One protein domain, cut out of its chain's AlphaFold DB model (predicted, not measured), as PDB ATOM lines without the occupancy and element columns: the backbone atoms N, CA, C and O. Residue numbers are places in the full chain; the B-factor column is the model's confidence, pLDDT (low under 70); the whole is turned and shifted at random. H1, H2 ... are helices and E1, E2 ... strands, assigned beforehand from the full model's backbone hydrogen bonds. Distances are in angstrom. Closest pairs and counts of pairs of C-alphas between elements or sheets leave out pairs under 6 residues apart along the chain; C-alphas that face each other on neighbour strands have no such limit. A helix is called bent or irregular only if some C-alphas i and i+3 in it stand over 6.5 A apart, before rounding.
ATOM      1  N   GLN A  42     -13.062  48.385  48.535       66.69
ATOM      2  CA  GLN A  42     -11.856  48.512  47.716       66.69
ATOM      3  C   GLN A  42     -12.210  48.604  46.228       66.69
ATOM      4  O   GLN A  42     -11.709  49.495  45.547       66.69
ATOM      5  N   ILE A  43     -13.132  47.761  45.745       69.81
ATOM      6  CA  ILE A  43     -13.644  47.835  44.365       69.81
ATOM      7  C   ILE A  43     -14.316  49.192  44.122       69.81
ATOM      8  O   ILE A  43     -14.035  49.844  43.119       69.81
ATOM      9  N   ASN A  44     -15.115  49.674  45.079       68.94
ATOM     10  CA  ASN A  44     -15.760  50.987  44.989       68.94
ATOM     11  C   ASN A  44     -14.747  52.143  44.971       68.94
ATOM     12  O   ASN A  44     -14.901  53.087  44.197       68.94
ATOM     13  N   ARG A  45     -13.677  52.074  45.775       68.56
ATOM     14  CA  ARG A  45     -12.582  53.061  45.724       68.56
ATOM     15  C   ARG A  45     -11.905  53.083  44.359       68.56
ATOM     16  O   ARG A  45     -11.724  54.162  43.807       68.56
ATOM     17  N   MET A  46     -11.594  51.919  43.797       68.12
ATOM     18  CA  MET A  46     -10.930  51.845  42.496       68.12
ATOM     19  C   MET A  46     -11.843  52.273  41.341       68.12
ATOM     20  O   MET A  46     -11.395  52.959  40.426       68.12
ATOM     21  N   ALA A  47     -13.143  51.966  41.403       70.69
ATOM     22  CA  ALA A  47     -14.127  52.498  40.460       70.69
ATOM     23  C   ALA A  47     -14.205  54.036  40.524       70.69
ATOM     24  O   ALA A  47     -14.315  54.701  39.494       70.69
ATOM     25  N   ASN A  48     -14.090  54.614  41.724       69.56
ATOM     26  CA  ASN A  48     -14.027  56.063  41.903       69.56
ATOM     27  C   ASN A  48     -12.716  56.667  41.373       69.56
ATOM     28  O   ASN A  48     -12.747  57.751  40.797       69.56
ATOM     29  N   GLU A  49     -11.574  55.994  41.537       73.81
ATOM     30  CA  GLU A  49     -10.294  56.422  40.950       73.81
ATOM     31  C   GLU A  49     -10.323  56.383  39.421       73.81
ATOM     32  O   GLU A  49      -9.897  57.347  38.785       73.81
ATOM     33  N   PHE A  50     -10.906  55.333  38.834       78.19
ATOM     34  CA  PHE A  50     -11.189  55.283  37.400       78.19
ATOM     35  C   PHE A  50     -12.031  56.489  36.963       78.19
ATOM     36  O   PHE A  50     -11.676  57.180  36.012       78.19
ATOM     37  N   SER A  51     -13.109  56.790  37.697       73.38
ATOM     38  CA  SER A  51     -13.992  57.922  37.394       73.38
ATOM     39  C   SER A  51     -13.276  59.276  37.459       73.38
ATOM     40  O   SER A  51     -13.588  60.173  36.679       73.38
ATOM     41  N   LYS A  52     -12.309  59.437  38.373       74.50
ATOM     42  CA  LYS A  52     -11.469  60.641  38.454       74.50
ATOM     43  C   LYS A  52     -10.545  60.761  37.245       74.50
ATOM     44  O   LYS A  52     -10.595  61.790  36.581       74.50
ATOM     45  N   LYS A  53      -9.790  59.705  36.917       75.44
ATOM     46  CA  LYS A  53      -8.876  59.701  35.759       75.44
ATOM     47  C   LYS A  53      -9.610  59.953  34.443       75.44
ATOM     48  O   LYS A  53      -9.202  60.797  33.661       75.44
ATOM     49  N   TYR A  54     -10.765  59.315  34.254       71.62
ATOM     50  CA  TYR A  54     -11.608  59.535  33.077       71.62
ATOM     51  C   TYR A  54     -12.066  61.003  32.920       71.62
ATOM     52  O   TYR A  54     -12.209  61.485  31.800       71.62
ATOM     53  N   LYS A  55     -12.278  61.739  34.024       71.88
ATOM     54  CA  LYS A  55     -12.602  63.180  33.985       71.88
ATOM     55  C   LYS A  55     -11.386  64.063  33.685       71.88
ATOM     56  O   LYS A  55     -11.566  65.139  33.125       71.88
ATOM     57  N   GLU A  56     -10.192  63.651  34.104       69.00
ATOM     58  CA  GLU A  56      -8.938  64.391  33.899       69.00
ATOM     59  C   GLU A  56      -8.471  64.331  32.434       69.00
ATOM     60  O   GLU A  56      -7.987  65.335  31.917       69.00
ATOM     61  N   ASP A  57      -8.732  63.224  31.730       60.59
ATOM     62  CA  ASP A  57      -8.384  63.024  30.311       60.59
ATOM     63  C   ASP A  57      -9.409  63.644  29.323       60.59
ATOM     64  O   ASP A  57      -9.630  63.142  28.224       60.59
ATOM     65  N   ASN A  58     -10.039  64.765  29.701       53.16
ATOM     66  CA  ASN A  58     -10.994  65.565  28.908       53.16
ATOM     67  C   ASN A  58     -12.341  64.925  28.514       53.16
ATOM     68  O   ASN A  58     -13.114  65.575  27.812       53.16
ATOM     69  N   GLY A  59     -12.700  63.731  28.998       52.25
ATOM     70  CA  GLY A  59     -14.068  63.201  28.863       52.25
ATOM     71  C   GLY A  59     -14.574  63.044  27.423       52.25
ATOM     72  O   GLY A  59     -15.787  62.982  27.212       52.25
ATOM     73  N   GLU A  60     -13.679  62.993  26.432       52.53
ATOM     74  CA  GLU A  60     -14.058  62.506  25.113       52.53
ATOM     75  C   GLU A  60     -14.393  61.019  25.255       52.53
ATOM     76  O   GLU A  60     -13.643  60.245  25.854       52.53
ATOM     77  N   ASP A  61     -15.546  60.619  24.716       61.94
ATOM     78  CA  ASP A  61     -16.001  59.231  24.594       61.94
ATOM     79  C   ASP A  61     -15.121  58.446  23.595       61.94
ATOM     80  O   ASP A  61     -15.613  57.736  22.713       61.94
ATOM     81  N   ASP A  62     -13.799  58.578  23.703       77.12
ATOM     82  CA  ASP A  62     -12.858  57.772  22.953       77.12
ATOM     83  C   ASP A  62     -12.751  56.396  23.612       77.12
ATOM     84  O   ASP A  62     -12.304  56.214  24.751       77.12
ATOM     85  N   LEU A  63     -13.176  55.396  22.846       83.88
ATOM     86  CA  LEU A  63     -13.065  53.997  23.208       83.88
ATOM     87  C   LEU A  63     -11.619  53.620  23.550       83.88
ATOM     88  O   LEU A  63     -11.418  52.830  24.470       83.88
ATOM     89  N   SER A  64     -10.627  54.185  22.855       85.00
ATOM     90  CA  SER A  64      -9.214  53.854  23.051       85.00
ATOM     91  C   SER A  64      -8.720  54.249  24.450       85.00
ATOM     92  O   SER A  64      -8.077  53.449  25.138       85.00
ATOM     93  N   VAL A  65      -9.124  55.432  24.923       82.38
ATOM     94  CA  VAL A  65      -8.813  55.955  26.261       82.38
ATOM     95  C   VAL A  65      -9.485  55.097  27.329       82.38
ATOM     96  O   VAL A  65      -8.827  54.622  28.257       82.38
ATOM     97  N   VAL A  66     -10.781  54.804  27.169       83.31
ATOM     98  CA  VAL A  66     -11.531  53.954  28.109       83.31
ATOM     99  C   VAL A  66     -10.951  52.541  28.179       83.31
ATOM    100  O   VAL A  66     -10.817  51.983  29.271       83.31
ATOM    101  N   GLN A  67     -10.570  51.960  27.041       90.19
ATOM    102  CA  GLN A  67      -9.905  50.660  26.992       90.19
ATOM    103  C   GLN A  67      -8.562  50.685  27.727       90.19
ATOM    104  O   GLN A  67      -8.284  49.753  28.482       90.19
ATOM    105  N   SER A  68      -7.748  51.730  27.542       87.38
ATOM    106  CA  SER A  68      -6.458  51.873  28.227       87.38
ATOM    107  C   SER A  68      -6.638  51.981  29.740       87.38
ATOM    108  O   SER A  68      -6.081  51.175  30.481       87.38
ATOM    109  N   LEU A  69      -7.495  52.897  30.201       85.81
ATOM    110  CA  LEU A  69      -7.764  53.099  31.627       85.81
ATOM    111  C   LEU A  69      -8.304  51.829  32.300       85.81
ATOM    112  O   LEU A  69      -7.945  51.521  33.438       85.81
ATOM    113  N   LEU A  70      -9.160  51.067  31.608       88.62
ATOM    114  CA  LEU A  70      -9.662  49.796  32.128       88.62
ATOM    115  C   LEU A  70      -8.596  48.703  32.145       88.62
ATOM    116  O   LEU A  70      -8.575  47.921  33.093       88.62
ATOM    117  N   ARG A  71      -7.702  48.634  31.152       89.44
ATOM    118  CA  ARG A  71      -6.561  47.705  31.189       89.44
ATOM    119  C   ARG A  71      -5.643  48.018  32.362       89.44
ATOM    120  O   ARG A  71      -5.279  47.098  33.086       89.44
ATOM    121  N   ASP A  72      -5.338  49.290  32.595       85.50
ATOM    122  CA  ASP A  72      -4.513  49.713  33.727       85.50
ATOM    123  C   ASP A  72      -5.160  49.338  35.061       85.50
ATOM    124  O   ASP A  72      -4.496  48.781  35.933       85.50
ATOM    125  N   LEU A  73      -6.470  49.566  35.195       85.38
ATOM    126  CA  LEU A  73      -7.237  49.144  36.367       85.38
ATOM    127  C   LEU A  73      -7.163  47.625  36.572       85.38
ATOM    128  O   LEU A  73      -6.909  47.170  37.683       85.38
ATOM    129  N   VAL A  74      -7.379  46.838  35.515       88.75
ATOM    130  CA  VAL A  74      -7.357  45.368  35.576       88.75
ATOM    131  C   VAL A  74      -5.965  44.846  35.919       88.75
ATOM    132  O   VAL A  74      -5.850  43.950  36.749       88.75
ATOM    133  N   ASN A  75      -4.913  45.415  35.331       87.50
ATOM    134  CA  ASN A  75      -3.524  45.043  35.602       87.50
ATOM    135  C   ASN A  75      -3.122  45.385  37.035       87.50
ATOM    136  O   ASN A  75      -2.512  44.565  37.718       87.50
ATOM    137  N   TYR A  76      -3.497  46.576  37.501       83.75
ATOM    138  CA  TYR A  76      -3.281  46.989  38.881       83.75
ATOM    139  C   TYR A  76      -3.989  46.043  39.857       83.75
ATOM    140  O   TYR A  76      -3.380  45.570  40.812       83.75
ATOM    141  N   PHE A  77      -5.255  45.719  39.585       84.19
ATOM    142  CA  PHE A  77      -6.048  44.825  40.424       84.19
ATOM    143  C   PHE A  77      -5.503  43.392  40.425       84.19
ATOM    144  O   PHE A  77      -5.456  42.736  41.463       84.19
ATOM    145  N   TRP A  78      -5.055  42.905  39.266       86.38
ATOM    146  CA  TRP A  78      -4.375  41.619  39.156       86.38
ATOM    147  C   TRP A  78      -3.117  41.598  40.023       86.38
ATOM    148  O   TRP A  78      -2.975  40.709  40.853       86.38
ATOM    149  N   ALA A  79      -2.252  42.607  39.901       83.12
ATOM    150  CA  ALA A  79      -1.032  42.708  40.696       83.12
ATOM    151  C   ALA A  79      -1.299  42.865  42.206       83.12
ATOM    152  O   ALA A  79      -0.485  42.429  43.018       83.12
ATOM    153  N   SER A  80      -2.420  43.483  42.602       81.56
ATOM    154  CA  SER A  80      -2.755  43.676  44.016       81.56
ATOM    155  C   SER A  80      -3.372  42.438  44.665       81.56
ATOM    156  O   SER A  80      -3.053  42.126  45.813       81.56
ATOM    157  N   GLU A  81      -4.268  41.739  43.963       82.50
ATOM    158  CA  GLU A  81      -5.051  40.640  44.542       82.50
ATOM    159  C   GLU A  81      -4.505  39.247  44.217       82.50
ATOM    160  O   GLU A  81      -4.757  38.291  44.960       82.50
ATOM    161  N   VAL A  82      -3.770  39.105  43.113       82.75
ATOM    162  CA  VAL A  82      -3.174  37.838  42.693       82.75
ATOM    163  C   VAL A  82      -1.706  37.857  43.082       82.75
ATOM    164  O   VAL A  82      -0.901  38.588  42.517       82.75
ATOM    165  N   LYS A  83      -1.346  37.037  44.072       71.19
ATOM    166  CA  LYS A  83       0.051  36.888  44.486       71.19
ATOM    167  C   LYS A  83       0.856  36.289  43.340       71.19
ATOM    168  O   LYS A  83       0.410  35.312  42.732       71.19
ATOM    169  N   ASP A  84       2.050  36.823  43.104       60.50
ATOM    170  CA  ASP A  84       2.926  36.317  42.056       60.50
ATOM    171  C   ASP A  84       3.129  34.800  42.181       60.50
ATOM    172  O   ASP A  84       3.286  34.224  43.268       60.50
ATOM    173  N   TYR A  85       3.090  34.135  41.029       51.12
ATOM    174  CA  TYR A  85       3.642  32.800  40.889       51.12
ATOM    175  C   TYR A  85       5.151  32.954  41.084       51.12
ATOM    176  O   TYR A  85       5.780  33.642  40.285       51.12
ATOM    177  N   ASP A  86       5.720  32.375  42.144       48.53
ATOM    178  CA  ASP A  86       7.162  32.449  42.381       48.53
ATOM    179  C   ASP A  86       7.893  31.769  41.212       48.53
ATOM    180  O   ASP A  86       7.963  30.542  41.108       48.53
ATOM    181  N   THR A  87       8.373  32.576  40.266       44.38
ATOM    182  CA  THR A  87       9.094  32.107  39.079       44.38
ATOM    183  C   THR A  87      10.494  31.610  39.437       44.38
ATOM    184  O   THR A  87      11.085  30.881  38.641       44.38
ATOM    185  N   ALA A  88      11.003  31.954  40.628       46.97
ATOM    186  CA  ALA A  88      12.307  31.525  41.116       46.97
ATOM    187  C   ALA A  88      12.271  30.122  41.754       46.97
ATOM    188  O   ALA A  88      13.267  29.403  41.681       46.97
ATOM    189  N   ASP A  89      11.132  29.691  42.312       49.81
ATOM    190  CA  ASP A  89      10.923  28.314  42.784       49.81
ATOM    191  C   ASP A  89       9.596  27.723  42.265       49.81
ATOM    192  O   ASP A  89       8.571  27.749  42.957       49.81
ATOM    193  N   PRO A  90       9.606  27.076  41.080       49.03
ATOM    194  CA  PRO A  90       8.432  26.425  40.494       49.03
ATOM    195  C   PRO A  90       7.786  25.343  41.381       49.03
ATOM    196  O   PRO A  90       6.691  24.865  41.061       49.03
ATOM    197  N   LYS A  91       8.455  24.908  42.464       52.94
ATOM    198  CA  LYS A  91       7.926  23.932  43.428       52.94
ATOM    199  C   LYS A  91       7.040  24.582  44.497       52.94
ATOM    200  O   LYS A  91       6.198  23.883  45.063       52.94
ATOM    201  N   LYS A  92       7.141  25.895  44.734       63.47
ATOM    202  CA  LYS A  92       6.254  26.661  45.627       63.47
ATOM    203  C   LYS A  92       5.108  27.290  44.841       63.47
ATOM    204  O   LYS A  92       5.038  28.495  44.637       63.47
ATOM    205  N   LYS A  93       4.170  26.456  44.396       66.69
ATOM    206  CA  LYS A  93       2.962  26.949  43.721       66.69
ATOM    207  C   LYS A  93       2.136  27.799  44.683       66.69
ATOM    208  O   LYS A  93       1.703  27.293  45.708       66.69
ATOM    209  N   THR A  94       1.864  29.053  44.333       80.25
ATOM    210  CA  THR A  94       0.987  29.944  45.115       80.25
ATOM    211  C   THR A  94      -0.483  29.504  45.052       80.25
ATOM    212  O   THR A  94      -1.213  29.584  46.043       80.25
ATOM    213  N   TYR A  95      -0.902  28.961  43.904       86.88
ATOM    214  CA  TYR A  95      -2.262  28.495  43.625       86.88
ATOM    215  C   TYR A  95      -2.268  27.051  43.113       86.88
ATOM    216  O   TYR A  95      -1.325  26.599  42.457       86.88
ATOM    217  N   SER A  96      -3.353  26.319  43.376       88.50
ATOM    218  CA  SER A  96      -3.593  25.037  42.705       88.50
ATOM    219  C   SER A  96      -3.864  25.263  41.211       88.50
ATOM    220  O   SER A  96      -4.259  26.355  40.795       88.50
ATOM    221  N   LYS A  97      -3.666  24.227  40.381       89.38
ATOM    222  CA  LYS A  97      -3.864  24.322  38.920       89.38
ATOM    223  C   LYS A  97      -5.274  24.806  38.564       89.38
ATOM    224  O   LYS A  97      -5.427  25.611  37.651       89.38
ATOM    225  N   ASP A  98      -6.277  24.326  39.294       92.62
ATOM    226  CA  ASP A  98      -7.683  24.641  39.043       92.62
ATOM    227  C   ASP A  98      -8.004  26.103  39.393       92.62
ATOM    228  O   ASP A  98      -8.566  26.816  38.564       92.62
ATOM    229  N   VAL A  99      -7.559  26.593  40.561       91.25
ATOM    230  CA  VAL A  99      -7.734  28.008  40.954       91.25
ATOM    231  C   VAL A  99      -7.010  28.937  39.981       91.25
ATOM    232  O   VAL A  99      -7.577  29.934  39.541       91.25
ATOM    233  N   TRP A 100      -5.776  28.595  39.597       91.12
ATOM    234  CA  TRP A 100      -5.014  29.377  38.624       91.12
ATOM    235  C   TRP A 100      -5.706  29.427  37.258       91.12
ATOM    236  O   TRP A 100      -5.737  30.473  36.610       91.12
ATOM    237  N   SER A 101      -6.295  28.313  36.818       91.75
ATOM    238  CA  SER A 101      -7.072  28.269  35.579       91.75
ATOM    239  C   SER A 101      -8.295  29.187  35.641       91.75
ATOM    240  O   SER A 101      -8.579  29.872  34.662       91.75
ATOM    241  N   GLU A 102      -9.009  29.225  36.768       94.38
ATOM    242  CA  GLU A 102     -10.162  30.116  36.941       94.38
ATOM    243  C   GLU A 102      -9.765  31.598  37.024       94.38
ATOM    244  O   GLU A 102     -10.433  32.434  36.419       94.38
ATOM    245  N   LEU A 103      -8.662  31.933  37.707       92.19
ATOM    246  CA  LEU A 103      -8.114  33.297  37.742       92.19
ATOM    247  C   LEU A 103      -7.773  33.801  36.335       92.19
ATOM    248  O   LEU A 103      -8.201  34.888  35.941       92.19
ATOM    249  N   ASN A 104      -7.062  32.984  35.552       91.75
ATOM    250  CA  ASN A 104      -6.745  33.312  34.163       91.75
ATOM    251  C   ASN A 104      -8.002  33.450  33.302       91.75
ATOM    252  O   ASN A 104      -8.052  34.319  32.436       91.75
ATOM    253  N   GLU A 105      -9.028  32.631  33.544       94.25
ATOM    254  CA  GLU A 105     -10.293  32.753  32.823       94.25
ATOM    255  C   GLU A 105     -10.991  34.080  33.119       94.25
ATOM    256  O   GLU A 105     -11.441  34.753  32.193       94.25
ATOM    257  N   VAL A 106     -11.038  34.501  34.385       92.44
ATOM    258  CA  VAL A 106     -11.594  35.804  34.778       92.44
ATOM    259  C   VAL A 106     -10.836  36.942  34.090       92.44
ATOM    260  O   VAL A 106     -11.455  37.791  33.446       92.44
ATOM    261  N   TYR A 107      -9.503  36.927  34.152       90.62
ATOM    262  CA  TYR A 107      -8.654  37.921  33.491       90.62
ATOM    263  C   TYR A 107      -8.863  37.945  31.969       90.62
ATOM    264  O   TYR A 107      -8.991  39.013  31.360       90.62
ATOM    265  N   ARG A 108      -8.972  36.767  31.341       93.75
ATOM    266  CA  ARG A 108      -9.237  36.621  29.905       93.75
ATOM    267  C   ARG A 108     -10.607  37.175  29.524       93.75
ATOM    268  O   ARG A 108     -10.706  37.874  28.517       93.75
ATOM    269  N   VAL A 109     -11.652  36.890  30.304       93.62
ATOM    270  CA  VAL A 109     -13.021  37.372  30.051       93.62
ATOM    271  C   VAL A 109     -13.078  38.897  30.101       93.62
ATOM    272  O   VAL A 109     -13.660  39.503  29.199       93.62
ATOM    273  N   ILE A 110     -12.438  39.526  31.095       92.00
ATOM    274  CA  ILE A 110     -12.367  40.991  31.174       92.00
ATOM    275  C   ILE A 110     -11.664  41.561  29.941       92.00
ATOM    276  O   ILE A 110     -12.228  42.408  29.249       92.00
ATOM    277  N   ASN A 111     -10.463  41.072  29.627       91.62
ATOM    278  CA  ASN A 111      -9.675  41.603  28.517       91.62
ATOM    279  C   ASN A 111     -10.337  41.370  27.159       91.62
ATOM    280  O   ASN A 111     -10.317  42.251  26.307       91.62
ATOM    281  N   THR A 112     -10.996  40.227  26.967       94.31
ATOM    282  CA  THR A 112     -11.789  39.965  25.759       94.31
ATOM    283  C   THR A 112     -12.927  40.970  25.627       94.31
ATOM    284  O   THR A 112     -13.160  41.486  24.538       94.31
ATOM    285  N   LYS A 113     -13.615  41.295  26.732       92.81
ATOM    286  CA  LYS A 113     -14.678  42.306  26.728       92.81
ATOM    287  C   LYS A 113     -14.139  43.697  26.393       92.81
ATOM    288  O   LYS A 113     -14.728  44.366  25.554       92.81
ATOM    289  N   ILE A 114     -13.017  44.097  26.992       91.38
ATOM    290  CA  ILE A 114     -12.346  45.370  26.690       91.38
ATOM    291  C   ILE A 114     -11.963  45.435  25.207       91.38
ATOM    292  O   ILE A 114     -12.302  46.402  24.531       91.38
ATOM    293  N   ASN A 115     -11.315  44.393  24.685       90.44
ATOM    294  CA  ASN A 115     -10.811  44.353  23.310       90.44
ATOM    295  C   ASN A 115     -11.926  44.323  22.257       90.44
ATOM    296  O   ASN A 115     -11.757  44.886  21.182       90.44
ATOM    297  N   ASN A 116     -13.055  43.676  22.560       94.25
ATOM    298  CA  ASN A 116     -14.167  43.515  21.620       94.25
ATOM    299  C   ASN A 116     -15.235  44.617  21.728       94.25
ATOM    300  O   ASN A 116     -16.230  44.563  20.999       94.25
ATOM    301  N   ALA A 117     -15.077  45.573  22.646       91.56
ATOM    302  CA  ALA A 117     -15.994  46.698  22.775       91.56
ATOM    303  C   ALA A 117     -16.022  47.534  21.491       91.56
ATOM    304  O   ALA A 117     -14.997  47.728  20.841       91.56
ATOM    305  N   LYS A 118     -17.209  48.024  21.127       90.50
ATOM    306  CA  LYS A 118     -17.424  48.880  19.950       90.50
ATOM    307  C   LYS A 118     -17.708  50.325  20.338       90.50
ATOM    308  O   LYS A 118     -17.674  51.205  19.485       90.50
ATOM    309  N   SER A 119     -18.010  50.562  21.610       85.88
ATOM    310  CA  SER A 119     -18.309  51.871  22.168       85.88
ATOM    311  C   SER A 119     -17.841  51.947  23.624       85.88
ATOM    312  O   SER A 119     -17.891  50.928  24.320       85.88
ATOM    313  N   PRO A 120     -17.435  53.127  24.131       80.81
ATOM    314  CA  PRO A 120     -17.157  53.319  25.556       80.81
ATOM    315  C   PRO A 120     -18.288  52.809  26.447       80.81
ATOM    316  O   PRO A 120     -18.041  52.139  27.446       80.81
ATOM    317  N   TYR A 121     -19.539  53.032  26.041       83.62
ATOM    318  CA  TYR A 121     -20.736  52.625  26.780       83.62
ATOM    319  C   TYR A 121     -20.920  51.099  26.899       83.62
ATOM    320  O   TYR A 121     -21.715  50.645  27.719       83.62
ATOM    321  N   ASP A 122     -20.173  50.294  26.131       85.00
ATOM    322  CA  ASP A 122     -20.106  48.837  26.333       85.00
ATOM    323  C   ASP A 122     -19.287  48.470  27.585       85.00
ATOM    324  O   ASP A 122     -19.424  47.373  28.146       85.00
ATOM    325  N   LEU A 123     -18.409  49.382  28.006       84.31
ATOM    326  CA  LEU A 123     -17.423  49.198  29.060       84.31
ATOM    327  C   LEU A 123     -17.711  50.037  30.302       84.31
ATOM    328  O   LEU A 123     -17.373  49.585  31.396       84.31
ATOM    329  N   ILE A 124     -18.356  51.197  30.152       81.00
ATOM    330  CA  ILE A 124     -18.692  52.113  31.246       81.00
ATOM    331  C   ILE A 124     -20.202  52.270  31.453       81.00
ATOM    332  O   ILE A 124     -21.010  52.090  30.548       81.00
ATOM    333  N   GLN A 125     -20.581  52.639  32.673       75.38
ATOM    334  CA  GLN A 125     -21.925  53.056  33.053       75.38
ATOM    335  C   GLN A 125     -21.887  54.469  33.634       75.38
ATOM    336  O   GLN A 125     -21.017  54.798  34.443       75.38
ATOM    337  N   MET A 126     -22.850  55.302  33.242       65.94
ATOM    338  CA  MET A 126     -22.978  56.663  33.761       65.94
ATOM    339  C   MET A 126     -23.758  56.659  35.077       65.94
ATOM    340  O   MET A 126     -24.876  56.146  35.148       65.94
ATOM    341  N   THR A 127     -23.171  57.248  36.117       58.00
ATOM    342  CA  THR A 127     -23.780  57.411  37.445       58.00
ATOM    343  C   THR A 127     -23.789  58.886  37.851       58.00
ATOM    344  O   THR A 127     -23.101  59.703  37.242       58.00
ATOM    345  N   ALA A 128     -24.513  59.238  38.920       44.34
ATOM    346  CA  ALA A 128     -24.499  60.596  39.480       44.34
ATOM    347  C   ALA A 128     -23.092  61.069  39.915       44.34
ATOM    348  O   ALA A 128     -22.853  62.266  40.033       44.34
ATOM    349  N   LEU A 129     -22.157  60.137  40.133       41.44
ATOM    350  CA  LEU A 129     -20.776  60.413  40.538       41.44
ATOM    351  C   LEU A 129     -19.809  60.504  39.340       41.44
ATOM    352  O   LEU A 129     -18.694  61.015  39.486       41.44
ATOM    353  N   GLY A 130     -20.242  60.086  38.146       60.81
ATOM    354  CA  GLY A 130     -19.452  60.062  36.912       60.81
ATOM    355  C   GLY A 130     -19.528  58.721  36.179       60.81
ATOM    356  O   GLY A 130     -20.306  57.833  36.547       60.81
ATOM    357  N   ALA A 131     -18.710  58.577  35.133       68.69
ATOM    358  CA  ALA A 131     -18.514  57.309  34.440       68.69
ATOM    359  C   ALA A 131     -17.805  56.305  35.358       68.69
ATOM    360  O   ALA A 131     -16.803  56.636  35.993       68.69
ATOM    361  N   MET A 132     -18.325  55.086  35.428       77.31
ATOM    362  CA  MET A 132     -17.757  53.964  36.179       77.31
ATOM    363  C   MET A 132     -17.602  52.752  35.264       77.31
ATOM    364  O   MET A 132     -18.348  52.657  34.291       77.31
ATOM    365  N   PRO A 133     -16.725  51.781  35.573       83.25
ATOM    366  CA  PRO A 133     -16.730  50.505  34.869       83.25
ATOM    367  C   PRO A 133     -18.113  49.844  34.945       83.25
ATOM    368  O   PRO A 133     -18.823  49.947  35.947       83.25
ATOM    369  N   SER A 134     -18.505  49.162  33.874       83.94
ATOM    370  CA  SER A 134     -19.769  48.430  33.812       83.94
ATOM    371  C   SER A 134     -19.829  47.338  34.885       83.94
ATOM    372  O   SER A 134     -18.816  46.726  35.235       83.94
ATOM    373  N   ASN A 135     -21.038  47.044  35.372       80.75
ATOM    374  CA  ASN A 135     -21.245  46.044  36.424       80.75
ATOM    375  C   ASN A 135     -20.630  44.673  36.102       80.75
ATOM    376  O   ASN A 135     -20.138  44.016  37.009       80.75
ATOM    377  N   ASP A 136     -20.613  44.249  34.835       83.31
ATOM    378  CA  ASP A 136     -20.034  42.952  34.466       83.31
ATOM    379  C   ASP A 136     -18.502  42.929  34.645       83.31
ATOM    380  O   ASP A 136     -17.945  41.879  34.968       83.31
ATOM    381  N   ILE A 137     -17.819  44.066  34.438       85.81
ATOM    382  CA  ILE A 137     -16.373  44.212  34.684       85.81
ATOM    383  C   ILE A 137     -16.112  44.227  36.188       85.81
ATOM    384  O   ILE A 137     -15.248  43.490  36.658       85.81
ATOM    385  N   LEU A 138     -16.897  45.001  36.946       84.00
ATOM    386  CA  LEU A 138     -16.815  45.021  38.410       84.00
ATOM    387  C   LEU A 138     -17.038  43.616  38.999       84.00
ATOM    388  O   LEU A 138     -16.300  43.199  39.887       84.00
ATOM    389  N   GLU A 139     -17.979  42.845  38.443       84.25
ATOM    390  CA  GLU A 139     -18.214  41.437  38.784       84.25
ATOM    391  C   GLU A 139     -16.998  40.545  38.547       84.25
ATOM    392  O   GLU A 139     -16.656  39.727  39.399       84.25
ATOM    393  N   GLN A 140     -16.300  40.709  37.424       89.62
ATOM    394  CA  GLN A 140     -15.080  39.943  37.189       89.62
ATOM    395  C   GLN A 140     -13.941  40.344  38.135       89.62
ATOM    396  O   GLN A 140     -13.247  39.461  38.632       89.62
ATOM    397  N   LEU A 141     -13.759  41.637  38.421       87.69
ATOM    398  CA  LEU A 141     -12.750  42.096  39.386       87.69
ATOM    399  C   LEU A 141     -13.016  41.514  40.780       87.69
ATOM    400  O   LEU A 141     -12.101  41.021  41.436       87.69
ATOM    401  N   PHE A 142     -14.278  41.453  41.204       86.19
ATOM    402  CA  PHE A 142     -14.640  40.770  42.442       86.19
ATOM    403  C   PHE A 142     -14.283  39.279  42.435       86.19
ATOM    404  O   PHE A 142     -13.681  38.792  43.393       86.19
ATOM    405  N   TYR A 143     -14.576  38.549  41.351       89.88
ATOM    406  CA  TYR A 143     -14.146  37.150  41.252       89.88
ATOM    407  C   TYR A 143     -12.625  37.014  41.314       89.88
ATOM    408  O   TYR A 143     -12.136  36.121  42.000       89.88
ATOM    409  N   MET A 144     -11.880  37.896  40.645       89.50
ATOM    410  CA  MET A 144     -10.416  37.902  40.682       89.50
ATOM    411  C   MET A 144      -9.899  38.044  42.117       89.50
ATOM    412  O   MET A 144      -9.067  37.248  42.547       89.50
ATOM    413  N   LYS A 145     -10.465  38.982  42.883       87.56
ATOM    414  CA  LYS A 145     -10.144  39.195  44.298       87.56
ATOM    415  C   LYS A 145     -10.394  37.961  45.153       87.56
ATOM    416  O   LYS A 145      -9.519  37.501  45.884       87.56
ATOM    417  N   GLU A 146     -11.606  37.424  45.088       88.31
ATOM    418  CA  GLU A 146     -12.006  36.323  45.964       88.31
ATOM    419  C   GLU A 146     -11.306  35.009  45.604       88.31
ATOM    420  O   GLU A 146     -10.948  34.241  46.498       88.31
ATOM    421  N   LEU A 147     -11.046  34.766  44.315       91.56
ATOM    422  CA  LEU A 147     -10.220  33.643  43.870       91.56
ATOM    423  C   LEU A 147      -8.746  33.835  44.259       91.56
ATOM    424  O   LEU A 147      -8.105  32.871  44.670       91.56
ATOM    425  N   GLY A 148      -8.227  35.068  44.220       88.06
ATOM    426  CA  GLY A 148      -6.860  35.410  44.631       88.06
ATOM    427  C   GLY A 148      -6.551  35.061  46.092       88.06
ATOM    428  O   GLY A 148      -5.402  34.780  46.442       88.06
ATOM    429  N   LYS A 149      -7.583  34.956  46.941       88.25
ATOM    430  CA  LYS A 149      -7.467  34.480  48.328       88.25
ATOM    431  C   LYS A 149      -7.313  32.958  48.434       88.25
ATOM    432  O   LYS A 149      -6.770  32.484  49.428       88.25
ATOM    433  N   MET A 150      -7.750  32.182  47.440       89.94
ATOM    434  CA  MET A 150      -7.787  30.708  47.457       89.94
ATOM    435  C   MET A 150      -6.429  30.073  47.112       89.94
ATOM    436  O   MET A 150      -6.281  29.311  46.160       89.94
ATOM    437  N   THR A 151      -5.413  30.406  47.902       87.31
ATOM    438  CA  THR A 151      -4.039  29.900  47.752       87.31
ATOM    439  C   THR A 151      -3.914  28.409  48.097       87.31
ATOM    440  O   THR A 151      -4.820  27.815  48.687       87.31
ATOM    441  N   VAL A 152      -2.773  27.785  47.773       85.88
ATOM    442  CA  VAL A 152      -2.502  26.370  48.114       85.88
ATOM    443  C   VAL A 152      -2.545  26.082  49.615       85.88
ATOM    444  O   VAL A 152      -2.792  24.947  50.002       85.88
ATOM    445  N   GLN A 153      -2.342  27.086  50.474       84.00
ATOM    446  CA  GLN A 153      -2.497  26.935  51.924       84.00
ATOM    447  C   GLN A 153      -3.963  26.717  52.332       84.00
ATOM    448  O   GLN A 153      -4.222  26.205  53.417       84.00
ATOM    449  N   ILE A 154      -4.916  27.109  51.480       84.38
ATOM    450  CA  ILE A 154      -6.359  27.000  51.728       84.38
ATOM    451  C   ILE A 154      -6.972  25.839  50.938       84.38
ATOM    452  O   ILE A 154      -7.782  25.091  51.482       84.38
ATOM    453  N   VAL A 155      -6.610  25.698  49.660       88.81
ATOM    454  CA  VAL A 155      -7.134  24.668  48.742       88.81
ATOM    455  C   VAL A 155      -5.992  23.951  48.004       88.81
ATOM    456  O   VAL A 155      -5.801  24.138  46.795       88.81
ATOM    457  N   PRO A 156      -5.180  23.151  48.724       86.75
ATOM    458  CA  PRO A 156      -3.973  22.525  48.176       86.75
ATOM    459  C   PRO A 156      -4.246  21.577  47.001       86.75
ATOM    460  O   PRO A 156      -3.405  21.449  46.111       86.75
ATOM    461  N   ASN A 157      -5.416  20.932  46.961       90.06
ATOM    462  CA  ASN A 157      -5.758  19.908  45.972       90.06
ATOM    463  C   ASN A 157      -6.718  20.405  44.881       90.06
ATOM    464  O   ASN A 157      -7.251  19.586  44.123       90.06
ATOM    465  N   GLY A 158      -6.963  21.717  44.794       90.31
ATOM    466  CA  GLY A 158      -7.839  22.296  43.775       90.31
ATOM    467  C   GLY A 158      -9.254  21.725  43.856       90.31
ATOM    468  O   GLY A 158      -9.843  21.661  44.936       90.31
ATOM    469  N   TYR A 159      -9.819  21.281  42.733       94.56
ATOM    470  CA  TYR A 159     -11.211  20.824  42.687       94.56
ATOM    471  C   TYR A 159     -11.532  19.649  43.614       94.56
ATOM    472  O   TYR A 159     -12.693  19.473  43.995       94.56
ATOM    473  N   LYS A 160     -10.527  18.874  44.038       94.44
ATOM    474  CA  LYS A 160     -10.711  17.813  45.039       94.44
ATOM    475  C   LYS A 160     -11.121  18.352  46.412       94.44
ATOM    476  O   LYS A 160     -11.750  17.614  47.162       94.44
ATOM    477  N   ASP A 161     -10.839  19.620  46.713       93.81
ATOM    478  CA  ASP A 161     -11.232  20.268  47.967       93.81
ATOM    479  C   ASP A 161     -12.657  20.860  47.907       93.81
ATOM    480  O   ASP A 161     -13.215  21.236  48.940       93.81
ATOM    481  N   LEU A 162     -13.304  20.908  46.727       94.06
ATOM    482  CA  LEU A 162     -14.673  21.432  46.582       94.06
ATOM    483  C   LEU A 162     -15.700  20.761  47.513       94.06
ATOM    484  O   LEU A 162     -16.547  21.486  48.033       94.06
ATOM    485  N   PRO A 163     -15.697  19.431  47.748       94.25
ATOM    486  CA  PRO A 163     -16.640  18.808  48.675       94.25
ATOM    487  C   PRO A 163     -16.546  19.372  50.099       94.25
ATOM    488  O   PRO A 163     -17.580  19.677  50.697       94.25
ATOM    489  N   GLU A 164     -15.333  19.581  50.622       93.31
ATOM    490  CA  GLU A 164     -15.152  20.163  51.957       93.31
ATOM    491  C   GLU A 164     -15.513  21.655  51.954       93.31
ATOM    492  O   GLU A 164     -16.231  22.113  52.841       93.31
ATOM    493  N   GLN A 165     -15.156  22.399  50.900       92.12
ATOM    494  CA  GLN A 165     -15.581  23.797  50.743       92.12
ATOM    495  C   GLN A 165     -17.114  23.940  50.709       92.12
ATOM    496  O   GLN A 165     -17.667  24.843  51.338       92.12
ATOM    497  N   ARG A 166     -17.836  23.025  50.041       94.06
ATOM    498  CA  ARG A 166     -19.312  22.988  50.057       94.06
ATOM    499  C   ARG A 166     -19.855  22.709  51.453       94.06
ATOM    500  O   ARG A 166     -20.889  23.262  51.828       94.06
ATOM    501  N   LYS A 167     -19.208  21.832  52.218       93.69
ATOM    502  CA  LYS A 167     -19.615  21.494  53.585       93.69
ATOM    503  C   LYS A 167     -19.420  22.683  54.526       93.69
ATOM    504  O   LYS A 167     -20.358  23.029  55.244       93.69
ATOM    505  N   GLU A 168     -18.268  23.347  54.470       92.31
ATOM    506  CA  GLU A 168     -17.990  24.579  55.220       92.31
ATOM    507  C   GLU A 168     -18.953  25.712  54.838       92.31
ATOM    508  O   GLU A 168     -19.551  26.345  55.710       92.31
ATOM    509  N   LEU A 169     -19.217  25.906  53.545       93.19
ATOM    510  CA  LEU A 169     -20.194  26.889  53.078       93.19
ATOM    511  C   LEU A 169     -21.612  26.582  53.577       93.19
ATOM    512  O   LEU A 169     -22.317  27.486  54.017       93.19
ATOM    513  N   ASN A 170     -22.036  25.316  53.574       92.88
ATOM    514  CA  ASN A 170     -23.332  24.931  54.136       92.88
ATOM    515  C   ASN A 170     -23.410  25.194  55.647       92.88
ATOM    516  O   ASN A 170     -24.449  25.659  56.119       92.88
ATOM    517  N   LYS A 171     -22.332  24.949  56.410       91.62
ATOM    518  CA  LYS A 171     -22.268  25.327  57.833       91.62
ATOM    519  C   LYS A 171     -22.407  26.839  58.006       91.62
ATOM    520  O   LYS A 171     -23.128  27.275  58.902       91.62
ATOM    521  N   LEU A 172     -21.757  27.626  57.147       89.38
ATOM    522  CA  LEU A 172     -21.853  29.083  57.168       89.38
ATOM    523  C   LEU A 172     -23.281  29.553  56.861       89.38
ATOM    524  O   LEU A 172     -23.831  30.320  57.642       89.38
ATOM    525  N   ILE A 173     -23.922  29.019  55.814       90.25
ATOM    526  CA  ILE A 173     -25.336  29.286  55.498       90.25
ATOM    527  C   ILE A 173     -26.218  28.939  56.707       90.25
ATOM    528  O   ILE A 173     -27.059  29.731  57.123       90.25
ATOM    529  N   GLU A 174     -26.034  27.776  57.332       88.38
ATOM    530  CA  GLU A 174     -26.814  27.411  58.521       88.38
ATOM    531  C   GLU A 174     -26.579  28.351  59.704       88.38
ATOM    532  O   GLU A 174     -27.524  28.645  60.438       88.38
ATOM    533  N   LYS A 175     -25.346  28.834  59.884       85.94
ATOM    534  CA  LYS A 175     -24.983  29.796  60.927       85.94
ATOM    535  C   LYS A 175     -25.644  31.155  60.683       85.94
ATOM    536  O   LYS A 175     -26.277  31.664  61.604       85.94
ATOM    537  N   THR A 176     -25.569  31.694  59.466       81.62
ATOM    538  CA  THR A 176     -26.201  32.971  59.087       81.62
ATOM    539  C   THR A 176     -27.716  32.917  59.268       81.62
ATOM    540  O   THR A 176     -28.327  33.866  59.749       81.62
ATOM    541  N   PHE A 177     -28.330  31.773  58.951       81.12
ATOM    542  CA  PHE A 177     -29.772  31.574  59.075       81.12
ATOM    543  C   PHE A 177     -30.199  30.905  60.401       81.12
ATOM    544  O   PHE A 177     -31.318  30.372  60.495       81.12
ATOM    545  N   LYS A 178     -29.330  30.860  61.423       73.06
ATOM    546  CA  LYS A 178     -29.588  30.102  62.657       73.06
ATOM    547  C   LYS A 178     -30.719  30.739  63.470       73.06
ATOM    548  O   LYS A 178     -30.656  31.882  63.904       73.06
ATOM    549  N   TYR A 179     -31.729  29.921  63.750       52.56
ATOM    550  CA  TYR A 179     -33.023  30.255  64.365       52.56
ATOM    551  C   TYR A 179     -32.983  31.009  65.710       52.56
ATOM    552  O   TYR A 179     -33.981  31.623  66.080       52.56
ATOM    553  N   LYS A 180     -31.870  30.969  66.459       47.72
ATOM    554  CA  LYS A 180     -31.798  31.568  67.806       47.72
ATOM    555  C   LYS A 180     -31.799  33.101  67.800       47.72
ATOM    556  O   LYS A 180     -32.218  33.685  68.789       47.72
ATOM    557  N   SER A 181     -31.386  33.749  66.711       54.78
ATOM    558  CA  SER A 181     -31.443  35.213  66.588       54.78
ATOM    559  C   SER A 181     -32.731  35.716  65.918       54.78
ATOM    560  O   SER A 181     -32.990  36.917  65.945       54.78
ATOM    561  N   ARG A 182     -33.522  34.834  65.277       64.19
ATOM    562  CA  ARG A 182     -34.576  35.217  64.312       64.19
ATOM    563  C   ARG A 182     -35.730  34.203  64.213       64.19
ATOM    564  O   ARG A 182     -35.846  33.501  63.208       64.19
ATOM    565  N   PRO A 183     -36.589  34.087  65.238       73.94
ATOM    566  CA  PRO A 183     -37.744  33.192  65.180       73.94
ATOM    567  C   PRO A 183     -38.769  33.659  64.131       73.94
ATOM    568  O   PRO A 183     -38.884  34.852  63.863       73.94
ATOM    569  N   LYS A 184     -39.587  32.745  63.585       80.69
ATOM    570  CA  LYS A 184     -40.693  33.101  62.665       80.69
ATOM    571  C   LYS A 184     -41.542  34.267  63.201       80.69
ATOM    572  O   LYS A 184     -41.964  35.119  62.431       80.69
ATOM    573  N   SER A 185     -41.744  34.324  64.520       84.25
ATOM    574  CA  SER A 185     -42.572  35.319  65.212       84.25
ATOM    575  C   SER A 185     -42.138  36.778  65.035       84.25
ATOM    576  O   SER A 185     -42.972  37.670  65.181       84.25
ATOM    577  N   ILE A 186     -40.867  37.053  64.719       85.62
ATOM    578  CA  ILE A 186     -40.412  38.435  64.492       85.62
ATOM    579  C   ILE A 186     -40.689  38.931  63.068       85.62
ATOM    580  O   ILE A 186     -40.537  40.125  62.820       85.62
ATOM    581  N   TYR A 187     -41.111  38.057  62.153       84.62
ATOM    582  CA  TYR A 187     -41.466  38.389  60.773       84.62
ATOM    583  C   TYR A 187     -42.963  38.190  60.529       84.62
ATOM    584  O   TYR A 187     -43.639  37.465  61.261       84.62
ATOM    585  N   ASN A 188     -43.487  38.821  59.482       86.38
ATOM    586  CA  ASN A 188     -44.775  38.430  58.919       86.38
ATOM    587  C   ASN A 188     -44.569  37.268  57.933       86.38
ATOM    588  O   ASN A 188     -43.434  36.949  57.571       86.38
ATOM    589  N   ASP A 189     -45.650  36.638  57.472       86.06
ATOM    590  CA  ASP A 189     -45.535  35.471  56.587       86.06
ATOM    591  C   ASP A 189     -44.825  35.786  55.258       86.06
ATOM    592  O   ASP A 189     -44.105  34.935  54.740       86.06
ATOM    593  N   PHE A 190     -44.951  37.011  54.736       87.12
ATOM    594  CA  PHE A 190     -44.279  37.433  53.504       87.12
ATOM    595  C   PHE A 190     -42.749  37.457  53.653       87.12
ATOM    596  O   PHE A 190     -42.037  36.802  52.888       87.12
ATOM    597  N   TYR A 191     -42.226  38.168  54.656       84.75
ATOM    598  CA  TYR A 191     -40.781  38.240  54.894       84.75
ATOM    599  C   TYR A 191     -40.215  36.942  55.453       84.75
ATOM    600  O   TYR A 191     -39.070  36.599  55.154       84.75
ATOM    601  N   TRP A 192     -41.017  36.177  56.195       86.75
ATOM    602  CA  TRP A 192     -40.646  34.825  56.584       86.75
ATOM    603  C   TRP A 192     -40.508  33.894  55.373       86.75
ATOM    604  O   TRP A 192     -39.562  33.106  55.311       86.75
ATOM    605  N   GLY A 193     -41.406  34.019  54.392       85.25
ATOM    606  CA  GLY A 193     -41.311  33.338  53.103       85.25
ATOM    607  C   GLY A 193     -40.009  33.684  52.386       85.25
ATOM    608  O   GLY A 193     -39.203  32.791  52.139       85.25
ATOM    609  N   LYS A 194     -39.732  34.982  52.181       85.25
ATOM    610  CA  LYS A 194     -38.469  35.460  51.579       85.25
ATOM    611  C   LYS A 194     -37.230  34.915  52.298       85.25
ATOM    612  O   LYS A 194     -36.287  34.470  51.647       85.25
ATOM    613  N   TYR A 195     -37.237  34.916  53.630       85.31
ATOM    614  CA  TYR A 195     -36.155  34.361  54.444       85.31
ATOM    615  C   TYR A 195     -35.956  32.856  54.202       85.31
ATOM    616  O   TYR A 195     -34.834  32.397  53.980       85.31
ATOM    617  N   CYS A 196     -37.044  32.080  54.212       84.62
ATOM    618  CA  CYS A 196     -36.998  30.641  53.962       84.62
ATOM    619  C   CYS A 196     -36.544  30.311  52.537       84.62
ATOM    620  O   CYS A 196     -35.753  29.383  52.351       84.62
ATOM    621  N   ASP A 197     -37.027  31.058  51.547       87.00
ATOM    622  CA  ASP A 197     -36.700  30.848  50.140       87.00
ATOM    623  C   ASP A 197     -35.238  31.184  49.856       87.00
ATOM    624  O   ASP A 197     -34.549  30.383  49.229       87.00
ATOM    625  N   ALA A 198     -34.717  32.283  50.416       87.50
ATOM    626  CA  ALA A 198     -33.296  32.616  50.336       87.50
ATOM    627  C   ALA A 198     -32.421  31.496  50.923       87.50
ATOM    628  O   ALA A 198     -31.481  31.034  50.274       87.50
ATOM    629  N   LYS A 199     -32.776  30.976  52.109       88.69
ATOM    630  CA  LYS A 199     -32.069  29.842  52.729       88.69
ATOM    631  C   LYS A 199     -32.083  28.600  51.835       88.69
ATOM    632  O   LYS A 199     -31.064  27.923  51.696       88.69
ATOM    633  N   LYS A 200     -33.244  28.259  51.268       89.25
ATOM    634  CA  LYS A 200     -33.401  27.095  50.381       89.25
ATOM    635  C   LYS A 200     -32.604  27.264  49.089       89.25
ATOM    636  O   LYS A 200     -31.928  26.315  48.697       89.25
ATOM    637  N   SER A 201     -32.655  28.447  48.473       90.56
ATOM    638  CA  SER A 201     -31.907  28.770  47.255       90.56
ATOM    639  C   SER A 201     -30.413  28.629  47.498       90.56
ATOM    640  O   SER A 201     -29.787  27.791  46.862       90.56
ATOM    641  N   LEU A 202     -29.869  29.303  48.516       91.50
ATOM    642  CA  LEU A 202     -28.441  29.240  48.848       91.50
ATOM    643  C   LEU A 202     -27.960  27.807  49.111       91.50
ATOM    644  O   LEU A 202     -26.891  27.415  48.653       91.50
ATOM    645  N   LYS A 203     -28.764  26.983  49.796       92.00
ATOM    646  CA  LYS A 203     -28.460  25.552  49.975       92.00
ATOM    647  C   LYS A 203     -28.489  24.764  48.666       92.00
ATOM    648  O   LYS A 203     -27.685  23.851  48.485       92.00
ATOM    649  N   SER A 204     -29.447  25.048  47.787       92.94
ATOM    650  CA  SER A 204     -29.533  24.427  46.464       92.94
ATOM    651  C   SER A 204     -28.323  24.804  45.609       92.94
ATOM    652  O   SER A 204     -27.700  23.929  45.008       92.94
ATOM    653  N   ASP A 205     -27.942  26.078  45.613       91.94
ATOM    654  CA  ASP A 205     -26.798  26.593  44.864       91.94
ATOM    655  C   ASP A 205     -25.491  26.010  45.411       91.94
ATOM    656  O   ASP A 205     -24.689  25.478  44.644       91.94
ATOM    657  N   ALA A 206     -25.341  25.937  46.739       93.00
ATOM    658  CA  ALA A 206     -24.204  25.284  47.385       93.00
ATOM    659  C   ALA A 206     -24.055  23.800  46.996       93.00
ATOM    660  O   ALA A 206     -22.939  23.296  46.869       93.00
ATOM    661  N   LYS A 207     -25.160  23.075  46.765       91.69
ATOM    662  CA  LYS A 207     -25.110  21.684  46.271       91.69
ATOM    663  C   LYS A 207     -24.612  21.593  44.827       91.69
ATOM    664  O   LYS A 207     -23.957  20.610  44.480       91.69
ATOM    665  N   ARG A 208     -24.925  22.596  44.001       92.50
ATOM    666  CA  ARG A 208     -24.633  22.647  42.559       92.50
ATOM    667  C   ARG A 208     -23.258  23.211  42.210       92.50
ATOM    668  O   ARG A 208     -22.918  23.186  41.032       92.50
ATOM    669  N   ILE A 209     -22.488  23.678  43.192       93.75
ATOM    670  CA  ILE A 209     -21.113  24.169  43.017       93.75
ATOM    671  C   ILE A 209     -20.298  23.180  42.184       93.75
ATOM    672  O   ILE A 209     -20.241  22.001  42.518       93.75
ATOM    673  N   LYS A 210     -19.653  23.640  41.114       94.00
ATOM    674  CA  LYS A 210     -18.718  22.836  40.304       94.00
ATOM    675  C   LYS A 210     -17.365  23.519  40.116       94.00
ATOM    676  O   LYS A 210     -16.439  22.864  39.656       94.00
ATOM    677  N   SER A 211     -17.261  24.788  40.500       95.19
ATOM    678  CA  SER A 211     -16.068  25.629  40.387       95.19
ATOM    679  C   SER A 211     -15.842  26.441  41.665       95.19
ATOM    680  O   SER A 211     -16.744  26.574  42.502       95.19
ATOM    681  N   PHE A 212     -14.653  27.017  41.819       93.38
ATOM    682  CA  PHE A 212     -14.363  27.966  42.891       93.38
ATOM    683  C   PHE A 212     -15.144  29.267  42.721       93.38
ATOM    684  O   PHE A 212     -15.642  29.823  43.701       93.38
ATOM    685  N   ARG A 213     -15.372  29.701  41.482       91.12
ATOM    686  CA  ARG A 213     -16.249  30.827  41.164       91.12
ATOM    687  C   ARG A 213     -17.678  30.627  41.670       91.12
ATOM    688  O   ARG A 213     -18.283  31.582  42.154       91.12
ATOM    689  N   ASP A 214     -18.220  29.409  41.615       93.12
ATOM    690  CA  ASP A 214     -19.544  29.124  42.191       93.12
ATOM    691  C   ASP A 214     -19.548  29.295  43.717       93.12
ATOM    692  O   ASP A 214     -20.526  29.793  44.274       93.12
ATOM    693  N   ILE A 215     -18.455  28.934  44.404       91.94
ATOM    694  CA  ILE A 215     -18.306  29.197  45.846       91.94
ATOM    695  C   ILE A 215     -18.346  30.702  46.109       91.94
ATOM    696  O   ILE A 215     -19.062  31.135  47.011       91.94
ATOM    697  N   VAL A 216     -17.596  31.491  45.331       90.38
ATOM    698  CA  VAL A 216     -17.567  32.956  45.463       90.38
ATOM    699  C   VAL A 216     -18.966  33.546  45.279       90.38
ATOM    700  O   VAL A 216     -19.419  34.283  46.148       90.38
ATOM    701  N   LYS A 217     -19.693  33.142  44.228       89.50
ATOM    702  CA  LYS A 217     -21.078  33.576  43.967       89.50
ATOM    703  C   LYS A 217     -22.012  33.320  45.144       89.50
ATOM    704  O   LYS A 217     -22.758  34.201  45.563       89.50
ATOM    705  N   VAL A 218     -21.986  32.102  45.684       90.06
ATOM    706  CA  VAL A 218     -22.873  31.738  46.796       90.06
ATOM    707  C   VAL A 218     -22.473  32.473  48.078       90.06
ATOM    708  O   VAL A 218     -23.351  32.855  48.849       90.06
ATOM    709  N   LYS A 219     -21.174  32.709  48.312       87.06
ATOM    710  CA  LYS A 219     -20.697  33.527  49.440       87.06
ATOM    711  C   LYS A 219     -21.131  34.985  49.312       87.06
ATOM    712  O   LYS A 219     -21.583  35.549  50.299       87.06
ATOM    713  N   GLU A 220     -21.034  35.571  48.126       83.12
ATOM    714  CA  GLU A 220     -21.483  36.938  47.857       83.12
ATOM    715  C   GLU A 220     -22.988  37.091  48.102       83.12
ATOM    716  O   GLU A 220     -23.417  37.973  48.847       83.12
ATOM    717  N   GLU A 221     -23.795  36.174  47.557       84.69
ATOM    718  CA  GLU A 221     -25.239  36.191  47.785       84.69
ATOM    719  C   GLU A 221     -25.569  35.973  49.268       84.69
ATOM    720  O   GLU A 221     -26.457  36.631  49.800       84.69
ATOM    721  N   LEU A 222     -24.828  35.111  49.974       85.50
ATOM    722  CA  LEU A 222     -24.975  34.936  51.419       85.50
ATOM    723  C   LEU A 222     -24.643  36.220  52.195       85.50
ATOM    724  O   LEU A 222     -25.377  36.556  53.125       85.50
ATOM    725  N   SER A 223     -23.583  36.938  51.815       78.56
ATOM    726  CA  SER A 223     -23.205  38.223  52.415       78.56
ATOM    727  C   SER A 223     -24.269  39.293  52.183       78.56
ATOM    728  O   SER A 223     -24.625  39.985  53.129       78.56
ATOM    729  N   SER A 224     -24.883  39.360  50.993       74.06
ATOM    730  CA  SER A 224     -26.008  40.283  50.733       74.06
ATOM    731  C   SER A 224     -27.248  39.977  51.584       74.06
ATOM    732  O   SER A 224     -28.114  40.832  51.782       74.06
ATOM    733  N   LYS A 225     -27.354  38.740  52.093       76.25
ATOM    734  CA  LYS A 225     -28.398  38.333  53.040       76.25
ATOM    735  C   LYS A 225     -27.954  38.427  54.497       76.25
ATOM    736  O   LYS A 225     -28.799  38.229  55.375       76.25
TER     737      LYS A 225
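AT A GLANCE: This is residues 42 to 225 of the 505 residues of an uncharacterized protein of Eubacterium nodatum ATCC 33099 (UniProt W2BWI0). Two helical lobes meet as a V: an up-and-down bundle of H2, H3 and H4, each helix running against the one before, and a second such bundle of H5, H6 and H7. H1 packs on H2 in the first lobe, with the small antiparallel hairpin E1-E2 beside it. The printed part has 184 residues and is mostly helix, in the order H1 H2 H3 E1 E2 H4 H5 H6 H7. It is loose, with a radius of gyration of the C-alphas of 19.7 A, and flat, spanning 57 by 50 by 24 A.

HOW THE PARTS SIT: In the hairpin of E1, residues 124 to 127, and E2, residues 130 to 133, N 125 and O 132 are within hydrogen-bond range at 2.8 A. The closest C-alphas of E2 and H1, residues 42 to 56, are those of Ala 131 and Ser 51, 5.4 A apart. H1 forms a helical hairpin with H2, residues 63 to 81, whose residues 66 to 73 alone touch it, closest at C-alphas Phe 50 and Leu 69, 7.1 A. H3, residues 97 to 116, touches H4, residues 135 to 148, at a shallow tilt of 23 degrees, opposite ways, closest at C-alphas Val 106 and Gln 140, 5.9 A. Residues 143 to 147 of H4 alone touch H7, residues 212 to 224, closest at C-alphas Glu 146 and Val 216, 6.5 A. H7 touches H5, residues 158 to 176, the same way at 11 degrees, and forms a helical hairpin with H6, residues 189 to 208, closest at C-alphas Val 218 and Leu 202, 6.4 A. Every O i to N i+4 pair is within hydrogen-bond range in H1, H2, H3, H4, H6 and H7, and 12 of 15 in H5.

IN THESE COORDINATES: H6 is 28.3 A long and H3 27.8 A. H1 begins at C-alpha 42 (-11.856, 48.512, 47.716) and H7 ends at C-alpha 224 (-26.008, 40.283, 50.733). H5 is irregular, with C-alphas 160 and 163 7.0 A apart.

THE WHOLE: The C-alphas farthest apart, Ala 88 and Asn 188, are 60.2 A apart. The printed part has no cut; residues 82 to 96 and 177 to 188 are long links. Low confidence, under 70, covers 32 residues, among them 84 to 93.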